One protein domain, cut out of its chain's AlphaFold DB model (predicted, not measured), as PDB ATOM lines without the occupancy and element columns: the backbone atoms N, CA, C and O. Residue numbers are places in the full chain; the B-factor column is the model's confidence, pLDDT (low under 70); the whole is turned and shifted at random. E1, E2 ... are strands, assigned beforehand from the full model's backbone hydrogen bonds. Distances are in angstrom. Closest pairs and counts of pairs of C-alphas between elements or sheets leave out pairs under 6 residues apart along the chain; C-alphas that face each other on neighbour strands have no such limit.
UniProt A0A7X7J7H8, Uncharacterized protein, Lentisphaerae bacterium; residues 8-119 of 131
ATOM      1  N   GLY A   8      19.084 -44.331   4.719       50.59
ATOM      2  CA  GLY A   8      19.610 -44.398   3.358       50.59
ATOM      3  C   GLY A   8      20.642 -45.517   3.247       50.59
ATOM      4  O   GLY A   8      21.546 -45.598   4.079       50.59
ATOM      5  N   GLY A   9      20.518 -46.367   2.228       41.44
ATOM      6  CA  GLY A   9      21.543 -47.361   1.903       41.44
ATOM      7  C   GLY A   9      22.839 -46.708   1.399       41.44
ATOM      8  O   GLY A   9      22.822 -45.601   0.852       41.44
ATOM      9  N   ALA A  10      23.977 -47.390   1.582       39.88
ATOM     10  CA  ALA A  10      25.292 -46.935   1.129       39.88
ATOM     11  C   ALA A  10      25.338 -46.820  -0.407       39.88
ATOM     12  O   ALA A  10      25.529 -47.799  -1.122       39.88
ATOM     13  N   GLY A  11      25.125 -45.600  -0.899       41.03
ATOM     14  CA  GLY A  11      25.050 -45.266  -2.319       41.03
ATOM     15  C   GLY A  11      24.002 -44.186  -2.547       41.03
ATOM     16  O   GLY A  11      22.905 -44.498  -2.991       41.03
ATOM     17  N   ALA A  12      24.340 -42.940  -2.185       44.66
ATOM     18  CA  ALA A  12      23.517 -41.740  -2.380       44.66
ATOM     19  C   ALA A  12      22.027 -41.958  -2.047       44.66
ATOM     20  O   ALA A  12      21.192 -42.004  -2.941       44.66
ATOM     21  N   GLY A  13      21.698 -42.148  -0.765       51.34
ATOM     22  CA  GLY A  13      20.314 -42.365  -0.334       51.34
ATOM     23  C   GLY A  13      19.365 -41.299  -0.889       51.34
ATOM     24  O   GLY A  13      19.698 -40.111  -0.893       51.34
ATOM     25  N   ALA A  14      18.183 -41.724  -1.340       59.47
ATOM     26  CA  ALA A  14      17.147 -40.794  -1.761       59.47
ATOM     27  C   ALA A  14      16.825 -39.835  -0.603       59.47
ATOM     28  O   ALA A  14      16.635 -40.259   0.544       59.47
ATOM     29  N   GLY A  15      16.789 -38.533  -0.893       59.25
ATOM     30  CA  GLY A  15      16.498 -37.500   0.095       59.25
ATOM     31  C   GLY A  15      15.177 -37.802   0.795       59.25
ATOM     32  O   GLY A  15      14.117 -37.776   0.175       59.25
ATOM     33  N   THR A  16      15.240 -38.123   2.086       63.53
ATOM     34  CA  THR A  16      14.062 -38.489   2.875       63.53
ATOM     35  C   THR A  16      13.773 -37.377   3.869       63.53
ATOM     36  O   THR A  16      14.597 -37.062   4.724       63.53
ATOM     37  N   ILE A  17      12.604 -36.759   3.738       63.81
ATOM     38  CA  ILE A  17      12.140 -35.678   4.600       63.81
ATOM     39  C   ILE A  17      10.921 -36.186   5.362       63.81
ATOM     40  O   ILE A  17       9.855 -36.404   4.787       63.81
ATOM     41  N   TYR A  18      11.066 -36.331   6.678       62.16
ATOM     42  CA  TYR A  18       9.919 -36.455   7.569       62.16
ATOM     43  C   TYR A  18       9.401 -35.067   7.917       62.16
ATOM     44  O   TYR A  18      10.125 -34.245   8.484       62.16
ATOM     45  N   ARG A  19       8.142 -34.800   7.582       61.38
ATOM     46  CA  ARG A  19       7.476 -33.542   7.901       61.38
ATOM     47  C   ARG A  19       6.370 -33.802   8.911       61.38
ATOM     48  O   ARG A  19       5.319 -34.330   8.560       61.38
ATOM     49  N   GLN A  20       6.612 -33.390  10.150       47.53
ATOM     50  CA  GLN A  20       5.612 -33.327  11.212       47.53
ATOM     51  C   GLN A  20       5.415 -31.860  11.589       47.53
ATOM     52  O   GLN A  20       6.351 -31.196  12.036       47.53
ATOM     53  N   CYS A  21       4.219 -31.327  11.354       46.59
ATOM     54  CA  CYS A  21       3.863 -29.972  11.757       46.59
ATOM     55  C   CYS A  21       3.507 -29.944  13.252       46.59
ATOM     56  O   CYS A  21       3.142 -30.959  13.837       46.59
ATOM     57  N   SER A  22       3.568 -28.771  13.889       46.44
ATOM     58  CA  SER A  22       3.250 -28.608  15.322       46.44
ATOM     59  C   SER A  22       1.806 -28.983  15.691       46.44
ATOM     60  O   SER A  22       1.528 -29.275  16.852       46.44
ATOM     61  N   ALA A  23       0.899 -29.003  14.712       52.38
ATOM     62  CA  ALA A  23      -0.478 -29.471  14.864       52.38
ATOM     63  C   ALA A  23      -0.617 -31.009  14.816       52.38
ATOM     64  O   ALA A  23      -1.666 -31.545  15.183       52.38
ATOM     65  N   ASP A  24       0.425 -31.729  14.391       50.72
ATOM     66  CA  ASP A  24       0.386 -33.177  14.218       50.72
ATOM     67  C   ASP A  24       0.732 -33.881  15.533       50.72
ATOM     68  O   ASP A  24       1.848 -33.793  16.054       50.72
ATOM     69  N   ARG A  25      -0.227 -34.653  16.060       52.66
ATOM     70  CA  ARG A  25       0.036 -35.603  17.156       52.66
ATOM     71  C   ARG A  25       1.176 -36.562  16.751       52.66
ATOM     72  O   ARG A  25       1.322 -36.831  15.557       52.66
ATOM     73  N   PRO A  26       1.957 -37.113  17.702       55.56
ATOM     74  CA  PRO A  26       2.963 -38.137  17.402       55.56
ATOM     75  C   PRO A  26       2.422 -39.218  16.449       55.56
ATOM     76  O   PRO A  26       1.301 -39.697  16.641       55.56
ATOM     77  N   GLY A  27       3.178 -39.544  15.393       57.59
ATOM     78  CA  GLY A  27       2.776 -40.527  14.375       57.59
ATOM     79  C   GLY A  27       1.761 -40.034  13.330       57.59
ATOM     80  O   GLY A  27       1.096 -40.854  12.700       57.59
ATOM     81  N   ARG A  28       1.588 -38.711  13.154       65.19
ATOM     82  CA  ARG A  28       0.688 -38.123  12.132       65.19
ATOM     83  C   ARG A  28       1.361 -37.221  11.092       65.19
ATOM     84  O   ARG A  28       0.657 -36.598  10.306       65.19
ATOM     85  N   GLY A  29       2.692 -37.153  11.083       74.56
ATOM     86  CA  GLY A  29       3.433 -36.476  10.016       74.56
ATOM     87  C   GLY A  29       3.321 -37.200   8.670       74.56
ATOM     88  O   GLY A  29       2.660 -38.228   8.560       74.56
ATOM     89  N   SER A  30       4.004 -36.682   7.652       79.69
ATOM     90  CA  SER A  30       4.141 -37.296   6.323       79.69
ATOM     91  C   SER A  30       5.608 -37.559   5.995       79.69
ATOM     92  O   SER A  30       6.485 -36.801   6.418       79.69
ATOM     93  N   VAL A  31       5.877 -38.621   5.238       84.25
ATOM     94  CA  VAL A  31       7.217 -38.942   4.735       84.25
ATOM     95  C   VAL A  31       7.272 -38.626   3.249       84.25
ATOM     96  O   VAL A  31       6.490 -39.154   2.464       84.25
ATOM     97  N   TRP A  32       8.218 -37.777   2.866       83.81
ATOM     98  CA  TRP A  32       8.512 -37.451   1.476       83.81
ATOM     99  C   TRP A  32       9.873 -38.021   1.108       83.81
ATOM    100  O   TRP A  32      10.877 -37.695   1.737       83.81
ATOM    101  N   ILE A  33       9.903 -38.860   0.081       86.31
ATOM    102  CA  ILE A  33      11.111 -39.474  -0.457       86.31
ATOM    103  C   ILE A  33      11.312 -38.897  -1.852       86.31
ATOM    104  O   ILE A  33      10.495 -39.094  -2.751       86.31
ATOM    105  N   ASN A  34      12.389 -38.145  -2.018       84.06
ATOM    106  CA  ASN A  34      12.687 -37.385  -3.218       84.06
ATOM    107  C   ASN A  34      14.168 -37.545  -3.547       84.06
ATOM    108  O   ASN A  34      15.023 -37.176  -2.746       84.06
ATOM    109  N   ASN A  35      14.474 -38.064  -4.733       84.12
ATOM    110  CA  ASN A  35      15.855 -38.264  -5.161       84.12
ATOM    111  C   ASN A  35      16.324 -37.239  -6.198       84.12
ATOM    112  O   ASN A  35      17.286 -37.483  -6.910       84.12
ATOM    113  N   ASN A  36      15.640 -36.099  -6.325       81.69
ATOM    114  CA  ASN A  36      15.998 -34.995  -7.220       81.69
ATOM    115  C   ASN A  36      16.315 -35.424  -8.674       81.69
ATOM    116  O   ASN A  36      17.144 -34.813  -9.342       81.69
ATOM    117  N   GLY A  37      15.686 -36.501  -9.161       76.69
ATOM    118  CA  GLY A  37      15.914 -37.045 -10.503       76.69
ATOM    119  C   GLY A  37      17.134 -37.963 -10.645       76.69
ATOM    120  O   GLY A  37      17.347 -38.505 -11.730       76.69
ATOM    121  N   PHE A  38      17.908 -38.194  -9.583       76.69
ATOM    122  CA  PHE A  38      18.983 -39.183  -9.583       76.69
ATOM    123  C   PHE A  38      18.389 -40.597  -9.595       76.69
ATOM    124  O   PHE A  38      17.517 -40.931  -8.801       76.69
ATOM    125  N   LEU A  39      18.851 -41.446 -10.516       70.06
ATOM    126  CA  LEU A  39      18.339 -42.817 -10.681       70.06
ATOM    127  C   LEU A  39      19.000 -43.830  -9.726       70.06
ATOM    128  O   LEU A  39      18.709 -45.020  -9.795       70.06
ATOM    129  N   SER A  40      19.920 -43.375  -8.875       72.19
ATOM    130  CA  SER A  40      20.673 -44.203  -7.934       72.19
ATOM    131  C   SER A  40      20.283 -43.878  -6.501       72.19
ATOM    132  O   SER A  40      20.210 -42.702  -6.151       72.19
ATOM    133  N   GLY A  41      20.130 -44.912  -5.679       75.06
ATOM    134  CA  GLY A  41      19.850 -44.773  -4.256       75.06
ATOM    135  C   GLY A  41      18.423 -45.149  -3.892       75.06
ATOM    136  O   GLY A  41      17.483 -44.976  -4.664       75.06
ATOM    137  N   PHE A  42      18.273 -45.693  -2.690       82.62
ATOM    138  CA  PHE A  42      16.992 -46.115  -2.145       82.62
ATOM    139  C   PHE A  42      16.906 -45.752  -0.664       82.62
ATOM    140  O   PHE A  42      17.920 -45.629   0.031       82.62
ATOM    141  N   THR A  43      15.674 -45.594  -0.199       86.12
ATOM    142  CA  THR A  43      15.334 -45.471   1.216       86.12
ATOM    143  C   THR A  43      14.757 -46.795   1.678       86.12
ATOM    144  O   THR A  43      13.808 -47.293   1.072       86.12
ATOM    145  N   GLU A  44      15.325 -47.363   2.737       87.06
ATOM    146  CA  GLU A  44      14.822 -48.602   3.329       87.06
ATOM    147  C   GLU A  44      13.796 -48.311   4.417       87.06
ATOM    148  O   GLU A  44      13.987 -47.416   5.251       87.06
ATOM    149  N   VAL A  45      12.720 -49.098   4.414       84.62
ATOM    150  CA  VAL A  45      11.737 -49.140   5.493       84.62
ATOM    151  C   VAL A  45      11.425 -50.592   5.890       84.62
ATOM    152  O   VAL A  45      11.222 -51.431   5.015       84.62
ATOM    153  N   PRO A  46      11.373 -50.911   7.192       82.88
ATOM    154  CA  PRO A  46      11.887 -50.110   8.297       82.88
ATOM    155  C   PRO A  46      13.413 -49.919   8.176       82.88
ATOM    156  O   PRO A  46      14.088 -50.702   7.503       82.88
ATOM    157  N   PRO A  47      13.977 -48.881   8.817       77.50
ATOM    158  CA  PRO A  47      15.415 -48.676   8.844       77.50
ATOM    159  C   PRO A  47      16.108 -49.752   9.672       77.50
ATOM    160  O   PRO A  47      15.559 -50.247  10.658       77.50
ATOM    161  N   ALA A  48      17.362 -50.043   9.329       73.50
ATOM    162  CA  ALA A  48      18.161 -51.051  10.029       73.50
ATOM    163  C   ALA A  48      18.430 -50.709  11.510       73.50
ATOM    164  O   ALA A  48      18.706 -51.596  12.316       73.50
ATOM    165  N   THR A  49      18.357 -49.429  11.885       72.31
ATOM    166  CA  THR A  49      18.637 -48.943  13.245       72.31
ATOM    167  C   THR A  49      17.598 -47.926  13.696       72.31
ATOM    168  O   THR A  49      17.138 -47.121  12.890       72.31
ATOM    169  N   ASN A  50      17.310 -47.901  15.002       71.50
ATOM    170  CA  ASN A  50      16.437 -46.918  15.662       71.50
ATOM    171  C   ASN A  50      14.968 -46.917  15.187       71.50
ATOM    172  O   ASN A  50      14.255 -45.946  15.427       71.50
ATOM    173  N   TYR A  51      14.507 -48.000  14.551       75.50
ATOM    174  CA  TYR A  51      13.096 -48.176  14.212       75.50
ATOM    175  C   TYR A  51      12.254 -48.454  15.460       75.50
ATOM    176  O   TYR A  51      12.552 -49.373  16.227       75.50
ATOM    177  N   VAL A  52      11.160 -47.709  15.623       77.56
ATOM    178  CA  VAL A  52      10.118 -47.999  16.611       77.56
ATOM    179  C   VAL A  52       8.897 -48.561  15.886       77.56
ATOM    180  O   VAL A  52       8.288 -47.896  15.048       77.56
ATOM    181  N   SER A  53       8.521 -49.798  16.220       78.62
ATOM    182  CA  SER A  53       7.318 -50.430  15.664       78.62
ATOM    183  C   SER A  53       6.075 -49.587  15.967       78.62
ATOM    184  O   SER A  53       5.909 -49.089  17.081       78.62
ATOM    185  N   GLY A  54       5.206 -49.405  14.972       77.12
ATOM    186  CA  GLY A  54       3.973 -48.630  15.112       77.12
ATOM    187  C   GLY A  54       4.094 -47.133  14.803       77.12
ATOM    188  O   GLY A  54       3.079 -46.455  14.637       77.12
ATOM    189  N   GLU A  55       5.312 -46.586  14.714       77.50
ATOM    190  CA  GLU A  55       5.537 -45.136  14.583       77.50
ATOM    191  C   GLU A  55       4.991 -44.549  13.269       77.50
ATOM    192  O   GLU A  55       4.575 -43.389  13.210       77.50
ATOM    193  N   VAL A  56       4.947 -45.372  12.221       81.38
ATOM    194  CA  VAL A  56       4.587 -44.984  10.850       81.38
ATOM    195  C   VAL A  56       3.278 -45.599  10.356       81.38
ATOM    196  O   VAL A  56       2.855 -45.319   9.236       81.38
ATOM    197  N   ASP A  57       2.557 -46.322  11.215       84.69
ATOM    198  CA  ASP A  57       1.318 -47.047  10.885       84.69
ATOM    199  C   ASP A  57       0.184 -46.172  10.329       84.69
ATOM    200  O   ASP A  57      -0.843 -46.661   9.857       84.69
ATOM    201  N   ARG A  58       0.308 -44.855  10.489       82.19
ATOM    202  CA  ARG A  58      -0.669 -43.847  10.058       82.19
ATOM    203  C   ARG A  58      -0.039 -42.751   9.207       82.19
ATOM    204  O   ARG A  58      -0.713 -41.781   8.877       82.19
ATOM    205  N   VAL A  59       1.240 -42.898   8.881       85.38
ATOM    206  CA  VAL A  59       2.022 -41.901   8.159       85.38
ATOM    207  C   VAL A  59       1.902 -42.177   6.659       85.38
ATOM    208  O   VAL A  59       2.197 -43.295   6.236       85.38
ATOM    209  N   PRO A  60       1.452 -41.205   5.848       88.56
ATOM    210  CA  PRO A  60       1.480 -41.317   4.397       88.56
ATOM    211  C   PRO A  60       2.903 -41.127   3.858       88.56
ATOM    212  O   PRO A  60       3.651 -40.265   4.334       88.56
ATOM    213  N   PHE A  61       3.248 -41.914   2.840       91.12
ATOM    214  CA  PHE A  61       4.525 -41.892   2.135       91.12
ATOM    215  C   PHE A  61       4.326 -41.399   0.703       91.12
ATOM    216  O   PHE A  61       3.506 -41.932  -0.043       91.12
ATOM    217  N   PHE A  62       5.119 -40.410   0.310       91.19
ATOM    218  CA  PHE A  62       5.124 -39.835  -1.029       91.19
ATOM    219  C   PHE A  62       6.496 -40.059  -1.657       91.19
ATOM    220  O   PHE A  62       7.500 -39.556  -1.152       91.19
ATOM    221  N   VAL A  63       6.550 -40.824  -2.744       90.38
ATOM    222  CA  VAL A  63       7.784 -41.159  -3.462       90.38
ATOM    223  C   VAL A  63       7.803 -40.406  -4.784       90.38
ATOM    224  O   VAL A  63       6.898 -40.555  -5.605       90.38
ATOM    225  N   THR A  64       8.829 -39.591  -5.015       90.81
ATOM    226  CA  THR A  64       8.888 -38.696  -6.174       90.81
ATOM    227  C   THR A  64      10.304 -38.514  -6.723       90.81
ATOM    228  O   THR A  64      11.290 -38.849  -6.070       90.81
ATOM    229  N   ASN A  65      10.410 -37.973  -7.938       88.50
ATOM    230  CA  ASN A  65      11.654 -37.589  -8.609       88.50
ATOM    231  C   ASN A  65      12.742 -38.671  -8.555       88.50
ATOM    232  O   ASN A  65      13.793 -38.463  -7.948       88.50
ATOM    233  N   ALA A  66      12.483 -39.818  -9.191       86.44
ATOM    234  CA  ALA A  66      13.395 -40.966  -9.260       86.44
ATOM    235  C   ALA A  66      13.741 -41.633  -7.915       86.44
ATOM    236  O   ALA A  66      14.640 -42.468  -7.849       86.44
ATOM    237  N   ALA A  67      13.020 -41.301  -6.842       89.12
ATOM    238  CA  ALA A  67      13.195 -41.982  -5.571       89.12
ATOM    239  C   ALA A  67      12.741 -43.438  -5.623       89.12
ATOM    240  O   ALA A  67      11.724 -43.773  -6.237       89.12
ATOM    241  N   GLN A  68      13.478 -44.276  -4.898       89.62
ATOM    242  CA  GLN A  68      13.130 -45.662  -4.644       89.62
ATOM    243  C   GLN A  68      12.879 -45.872  -3.150       89.62
ATOM    244  O   GLN A  68      13.744 -45.591  -2.321       89.62
ATOM    245  N   LEU A  69      11.702 -46.394  -2.820       90.50
ATOM    246  CA  LEU A  69      11.379 -46.919  -1.497       90.50
ATOM    247  C   LEU A  69      11.523 -48.439  -1.535       90.50
ATOM    248  O   LEU A  69      10.861 -49.079  -2.346       90.50
ATOM    249  N   ARG A  70      12.365 -49.010  -0.674       91.50
ATOM    250  CA  ARG A  70      12.532 -50.458  -0.521       91.50
ATOM    251  C   ARG A  70      11.983 -50.902   0.821       91.50
ATOM    252  O   ARG A  70      12.399 -50.371   1.847       91.50
ATOM    253  N   ILE A  71      11.113 -51.907   0.809       90.88
ATOM    254  CA  ILE A  71      10.709 -52.579   2.042       90.88
ATOM    255  C   ILE A  71      11.639 -53.767   2.313       90.88
ATOM    256  O   ILE A  71      11.935 -54.550   1.410       90.88
ATOM    257  N   THR A  72      12.144 -53.874   3.539       90.19
ATOM    258  CA  THR A  72      13.122 -54.908   3.935       90.19
ATOM    259  C   THR A  72      12.494 -56.059   4.721       90.19
ATOM    260  O   THR A  72      13.102 -57.120   4.843       90.19
ATOM    261  N   ASN A  73      11.272 -55.868   5.219       89.69
ATOM    262  CA  ASN A  73      10.414 -56.878   5.828       89.69
ATOM    263  C   ASN A  73       8.935 -56.521   5.579       89.69
ATOM    264  O   ASN A  73       8.632 -55.524   4.916       89.69
ATOM    265  N   ASP A  74       8.015 -57.333   6.103       90.50
ATOM    266  CA  ASP A  74       6.594 -56.982   6.123       90.50
ATOM    267  C   ASP A  74       6.384 -55.671   6.886       90.50
ATOM    268  O   ASP A  74       6.769 -55.538   8.052       90.50
ATOM    269  N   PHE A  75       5.759 -54.698   6.226       89.25
ATOM    270  CA  PHE A  75       5.729 -53.322   6.703       89.25
ATOM    271  C   PHE A  75       4.329 -52.725   6.635       89.25
ATOM    272  O   PHE A  75       3.611 -52.908   5.653       89.25
ATOM    273  N   LEU A  76       3.942 -51.984   7.675       89.12
ATOM    274  CA  LEU A  76       2.663 -51.283   7.753       89.12
ATOM    275  C   LEU A  76       2.898 -49.772   7.718       89.12
ATOM    276  O   LEU A  76       3.708 -49.239   8.473       89.12
ATOM    277  N   LEU A  77       2.164 -49.079   6.849       88.75
ATOM    278  CA  LEU A  77       2.178 -47.621   6.758       88.75
ATOM    279  C   LEU A  77       0.767 -47.041   6.605       88.75
ATOM    280  O   LEU A  77      -0.200 -47.769   6.381       88.75
ATOM    281  N   GLY A  78       0.637 -45.721   6.733       88.75
ATOM    282  CA  GLY A  78      -0.652 -45.035   6.650       88.75
ATOM    283  C   GLY A  78      -1.246 -44.996   5.245       88.75
ATOM    284  O   GLY A  78      -2.408 -45.343   5.059       88.75
ATOM    285  N   ASP A  79      -0.454 -44.544   4.277       91.19
ATOM    286  CA  ASP A  79      -0.827 -44.433   2.862       91.19
ATOM    287  C   ASP A  79       0.430 -44.414   1.979       91.19
ATOM    288  O   ASP A  79       1.509 -44.078   2.474       91.19
ATOM    289  N   ILE A  80       0.321 -44.717   0.684       93.25
ATOM    290  CA  ILE A  80       1.473 -44.659  -0.230       93.25
ATOM    291  C   ILE A  80       1.120 -44.105  -1.610       93.25
ATOM    292  O   ILE A  80       0.171 -44.551  -2.251       93.25
ATOM    293  N   ARG A  81       1.934 -43.163  -2.104       94.00
ATOM    294  CA  ARG A  81       1.830 -42.597  -3.457       94.00
ATOM    295  C   ARG A  81       3.176 -42.519  -4.164       94.00
ATOM    296  O   ARG A  81       4.189 -42.153  -3.573       94.00
ATOM    297  N   LEU A  82       3.161 -42.840  -5.451       93.25
ATOM    298  CA  LEU A  82       4.274 -42.742  -6.387       93.25
ATOM    299  C   LEU A  82       4.013 -41.565  -7.333       93.25
ATOM    300  O   LEU A  82       3.491 -41.742  -8.429       93.25
ATOM    301  N   ASP A  83       4.373 -40.358  -6.909       91.94
ATOM    302  CA  ASP A  83       3.942 -39.094  -7.524       91.94
ATOM    303  C   ASP A  83       4.679 -38.733  -8.830       91.94
ATOM    304  O   ASP A  83       4.399 -37.708  -9.448       91.94
ATOM    305  N   SER A  84       5.620 -39.563  -9.287       90.44
ATOM    306  CA  SER A  84       6.340 -39.352 -10.551       90.44
ATOM    307  C   SER A  84       6.527 -40.662 -11.313       90.44
ATOM    308  O   SER A  84       6.659 -41.720 -10.704       90.44
ATOM    309  N   ALA A  85       6.601 -40.597 -12.646       91.44
ATOM    310  CA  ALA A  85       6.801 -41.781 -13.492       91.44
ATOM    311  C   ALA A  85       8.136 -42.505 -13.232       91.44
ATOM    312  O   ALA A  85       8.294 -43.690 -13.532       91.44
ATOM    313  N   SER A  86       9.112 -41.800 -12.659       89.25
ATOM    314  CA  SER A  86      10.407 -42.346 -12.264       89.25
ATOM    315  C   SER A  86      10.435 -42.874 -10.826       89.25
ATOM    316  O   SER A  86      11.407 -43.528 -10.465       89.25
ATOM    317  N   ALA A  87       9.393 -42.655 -10.016       89.81
ATOM    318  CA  ALA A  87       9.318 -43.201  -8.662       89.81
ATOM    319  C   ALA A  87       9.224 -44.733  -8.685       89.81
ATOM    320  O   ALA A  87       8.582 -45.326  -9.565       89.81
ATOM    321  N   ARG A  88       9.874 -45.375  -7.713       92.00
ATOM    322  CA  ARG A  88       9.945 -46.831  -7.584       92.00
ATOM    323  C   ARG A  88       9.547 -47.273  -6.180       92.00
ATOM    324  O   ARG A  88      10.020 -46.721  -5.191       92.00
ATOM    325  N   LEU A  89       8.714 -48.303  -6.112       92.62
ATOM    326  CA  LEU A  89       8.491 -49.100  -4.910       92.62
ATOM    327  C   LEU A  89       9.111 -50.477  -5.136       92.62
ATOM    328  O   LEU A  89       8.782 -51.152  -6.105       92.62
ATOM    329  N   ASP A  90      10.015 -50.884  -4.264       93.56
ATOM    330  CA  ASP A  90      10.666 -52.187  -4.260       93.56
ATOM    331  C   ASP A  90      10.096 -53.003  -3.098       93.56
ATOM    332  O   ASP A  90      10.309 -52.659  -1.932       93.56
ATOM    333  N   LEU A  91       9.331 -54.050  -3.426       91.06
ATOM    334  CA  LEU A  91       8.661 -54.884  -2.426       91.06
ATOM    335  C   LEU A  91       9.592 -55.903  -1.756       91.06
ATOM    336  O   LEU A  91       9.222 -56.469  -0.734       91.06
ATOM    337  N   GLY A  92      10.781 -56.163  -2.304       90.44
ATOM    338  CA  GLY A  92      11.779 -57.016  -1.652       90.44
ATOM    339  C   GLY A  92      11.301 -58.412  -1.218       90.44
ATOM    340  O   GLY A  92      11.858 -58.944  -0.267       90.44
ATOM    341  N   PHE A  93      10.302 -59.009  -1.887       89.94
ATOM    342  CA  PHE A  93       9.634 -60.271  -1.505       89.94
ATOM    343  C   PHE A  93       8.755 -60.208  -0.244       89.94
ATOM    344  O   PHE A  93       8.340 -61.252   0.255       89.94
ATOM    345  N   ASN A  94       8.410 -59.012   0.232       91.38
ATOM    346  CA  ASN A  94       7.623 -58.798   1.446       91.38
ATOM    347  C   ASN A  94       6.205 -58.272   1.154       91.38
ATOM    348  O   ASN A  94       5.834 -57.964   0.012       91.38
ATOM    349  N   VAL A  95       5.406 -58.155   2.215       90.88
ATOM    350  CA  VAL A  95       4.050 -57.601   2.194       90.88
ATOM    351  C   VAL A  95       4.043 -56.161   2.709       90.88
ATOM    352  O   VAL A  95       4.372 -55.883   3.862       90.88
ATOM    353  N   LEU A  96       3.577 -55.234   1.872       91.06
ATOM    354  CA  LEU A  96       3.259 -53.867   2.270       91.06
ATOM    355  C   LEU A  96       1.782 -53.762   2.661       91.06
ATOM    356  O   LEU A  96       0.900 -53.862   1.810       91.06
ATOM    357  N   THR A  97       1.500 -53.510   3.934       92.06
ATOM    358  CA  THR A  97       0.147 -53.213   4.413       92.06
ATOM    359  C   THR A  97      -0.088 -51.706   4.425       92.06
ATOM    360  O   THR A  97       0.613 -50.958   5.108       92.06
ATOM    361  N   VAL A  98      -1.102 -51.249   3.697       91.56
ATOM    362  CA  VAL A  98      -1.463 -49.837   3.577       91.56
ATOM    363  C   VAL A  98      -2.746 -49.566   4.348       91.56
ATOM    364  O   VAL A  98      -3.801 -50.126   4.051       91.56
ATOM    365  N   ARG A  99      -2.676 -48.675   5.339       88.56
ATOM    366  CA  ARG A  99      -3.791 -48.333   6.228       88.56
ATOM    367  C   ARG A  99      -4.791 -47.335   5.622       88.56
ATOM    368  O   ARG A  99      -5.414 -46.553   6.345       88.56
ATOM    369  N   SER A 100      -4.957 -47.372   4.306       85.62
ATOM    370  CA  SER A 100      -5.855 -46.516   3.538       85.62
ATOM    371  C   SER A 100      -6.702 -47.348   2.573       85.62
ATOM    372  O   SER A 100      -6.404 -48.508   2.273       85.62
ATOM    373  N   LYS A 101      -7.785 -46.737   2.080       86.12
ATOM    374  CA  LYS A 101      -8.615 -47.329   1.033       86.12
ATOM    375  C   LYS A 101      -7.789 -47.475  -0.245       86.12
ATOM    376  O   LYS A 101      -7.142 -46.516  -0.649       86.12
ATOM    377  N   GLU A 102      -7.918 -48.621  -0.910       88.12
ATOM    378  CA  GLU A 102      -7.258 -48.881  -2.189       88.12
ATOM    379  C   GLU A 102      -7.476 -47.748  -3.200       88.12
ATOM    380  O   GLU A 102      -8.601 -47.279  -3.427       88.12
ATOM    381  N   HIS A 103      -6.375 -47.329  -3.816       86.88
ATOM    382  CA  HIS A 103      -6.342 -46.360  -4.896       86.88
ATOM    383  C   HIS A 103      -5.182 -46.669  -5.851       86.88
ATOM    384  O   HIS A 103      -4.280 -47.449  -5.544       86.88
ATOM    385  N   ALA A 104      -5.184 -46.029  -7.022       90.44
ATOM    386  CA  ALA A 104      -4.051 -46.111  -7.934       90.44
ATOM    387  C   ALA A 104      -2.801 -45.524  -7.265       90.44
ATOM    388  O   ALA A 104      -2.838 -44.389  -6.787       90.44
ATOM    389  N   LEU A 105      -1.695 -46.270  -7.263       88.56
ATOM    390  CA  LEU A 105      -0.437 -45.843  -6.641       88.56
ATOM    391  C   LEU A 105       0.130 -44.556  -7.253       88.56
ATOM    392  O   LEU A 105       0.869 -43.846  -6.585       88.56
ATOM    393  N   GLY A 106      -0.218 -44.247  -8.501       91.06
ATOM    394  CA  GLY A 106       0.313 -43.116  -9.257       91.06
ATOM    395  C   GLY A 106       1.101 -43.580 -10.485       91.06
ATOM    396  O   GLY A 106       1.072 -44.764 -10.820       91.06
ATOM    397  N   PRO A 107       1.781 -42.660 -11.188       91.00
ATOM    398  CA  PRO A 107       2.533 -42.960 -12.411       91.00
ATOM    399  C   PRO A 107       3.805 -43.802 -12.214       91.00
ATOM    400  O   PRO A 107       4.407 -44.207 -13.208       91.00
ATOM    401  N   GLY A 108       4.265 -44.016 -10.978       89.25
ATOM    402  CA  GLY A 108       5.481 -44.787 -10.709       89.25
ATOM    403  C   GLY A 108       5.341 -46.295 -10.942       89.25
ATOM    404  O   GLY A 108       4.342 -46.795 -11.454       89.25
ATOM    405  N   THR A 109       6.373 -47.042 -10.558       90.00
ATOM    406  CA  THR A 109       6.455 -48.488 -10.818       90.00
ATOM    407  C   THR A 109       6.706 -49.269  -9.535       90.00
ATOM    408  O   THR A 109       7.555 -48.890  -8.729       90.00
ATOM    409  N   VAL A 110       5.996 -50.385  -9.377       92.31
ATOM    410  CA  VAL A 110       6.284 -51.398  -8.355       92.31
ATOM    411  C   VAL A 110       7.228 -52.436  -8.955       92.31
ATOM    412  O   VAL A 110       7.050 -52.867 -10.093       92.31
ATOM    413  N   THR A 111       8.252 -52.808  -8.205       89.69
ATOM    414  CA  THR A 111       9.344 -53.685  -8.621       89.69
ATOM    415  C   THR A 111       9.557 -54.788  -7.593       89.69
ATOM    416  O   THR A 111       9.214 -54.620  -6.420       89.69
ATOM    417  N   ASN A 112      10.150 -55.894  -8.055       89.75
ATOM    418  CA  ASN A 112      10.322 -57.146  -7.318       89.75
ATOM    419  C   ASN A 112       9.000 -57.810  -6.900       89.75
ATOM    420  O   ASN A 112       7.927 -57.209  -6.912       89.75
ATOM    421  N   PHE A 113       9.076 -59.105  -6.594       83.31
ATOM    422  CA  PHE A 113       7.918 -59.846  -6.104       83.31
ATOM    423  C   PHE A 113       7.532 -59.367  -4.700       83.31
ATOM    424  O   PHE A 113       8.369 -58.865  -3.955       83.31
ATOM    425  N   GLY A 114       6.260 -59.528  -4.352       88.56
ATOM    426  CA  GLY A 114       5.689 -59.136  -3.067       88.56
ATOM    427  C   GLY A 114       4.189 -58.895  -3.195       88.56
ATOM    428  O   GLY A 114       3.597 -59.175  -4.242       88.56
ATOM    429  N   ALA A 115       3.573 -58.360  -2.143       88.81
ATOM    430  CA  ALA A 115       2.153 -58.022  -2.145       88.81
ATOM    431  C   ALA A 115       1.893 -56.654  -1.510       88.81
ATOM    432  O   ALA A 115       2.589 -56.246  -0.585       88.81
ATOM    433  N   ILE A 116       0.853 -55.965  -1.985       91.00
ATOM    434  CA  ILE A 116       0.308 -54.767  -1.342       91.00
ATOM    435  C   ILE A 116      -1.098 -55.110  -0.849       91.00
ATOM    436  O   ILE A 116      -1.938 -55.554  -1.631       91.00
ATOM    437  N   VAL A 117      -1.350 -54.911   0.442       91.06
ATOM    438  CA  VAL A 117      -2.626 -55.202   1.107       91.06
ATOM    439  C   VAL A 117      -3.208 -53.905   1.661       91.06
ATOM    440  O   VAL A 117      -2.588 -53.261   2.498       91.06
ATOM    441  N   TRP A 118      -4.412 -53.527   1.235       87.81
ATOM    442  CA  TRP A 118      -5.067 -52.270   1.631       87.81
ATOM    443  C   TRP A 118      -6.104 -52.479   2.748       87.81
ATOM    444  O   TRP A 118      -6.837 -53.472   2.746       87.81
ATOM    445  N   TRP A 119      -6.202 -51.545   3.703       83.94
ATOM    446  CA  TRP A 119      -7.174 -51.580   4.807       83.94
ATOM    447  C   TRP A 119      -8.367 -50.624   4.615       83.94
ATOM    448  O   TRP A 119      -8.195 -49.460   4.264       83.94
TER     449      TRP A 119
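Overview. This is residues 8 to 119 of the 131 residues of an uncharacterized protein of Lentisphaerae bacterium (UniProt A0A7X7J7H8). With little regular structure, the chain winds in stacked turns, a small solenoid whose three sides are the sheets E1 E2 E4 E7, mixed, and E3 E5 E8 E10 and E6 E9 E11, both parallel. Hairpin E1 and E2 is at one end, E11 at the other. The printed part has 112 residues, 43 in eleven strands, E1 to E11; it is all strand, compact, radius of gyration of the C-alphas 13.0 A, spans 34 by 27 by 26 A.

Along the chain. E1, residues 15 to 19, 12.6 A, begins at C-alpha 15 (16.498, -37.500, 0.095). E2 is 30 to 34, E3 43 to 45, E4 60 to 64, 13.2 A, E5 68 to 71, E6 75 to 77, E7 79 to 82, E8 88 to 90, E9 95 to 98, E10 109 to 111. E11, 115 to 118, ends at C-alpha 118 (-5.067, -52.270, 1.631).

Arrangement. E1 and E2 are antiparallel, N 15 and O 34 2.9 A apart. E1 E2 E4 E7 and E3 E5 E8 E10 form a sandwich, two sheets face to face, planes 40 degrees apart. E6 runs on into E7 at 94 degrees.

Size, cuts and confidence. The printed part has no cut. Link E3 to E4 is long. Residues 8 to 28 are under pLDDT 70.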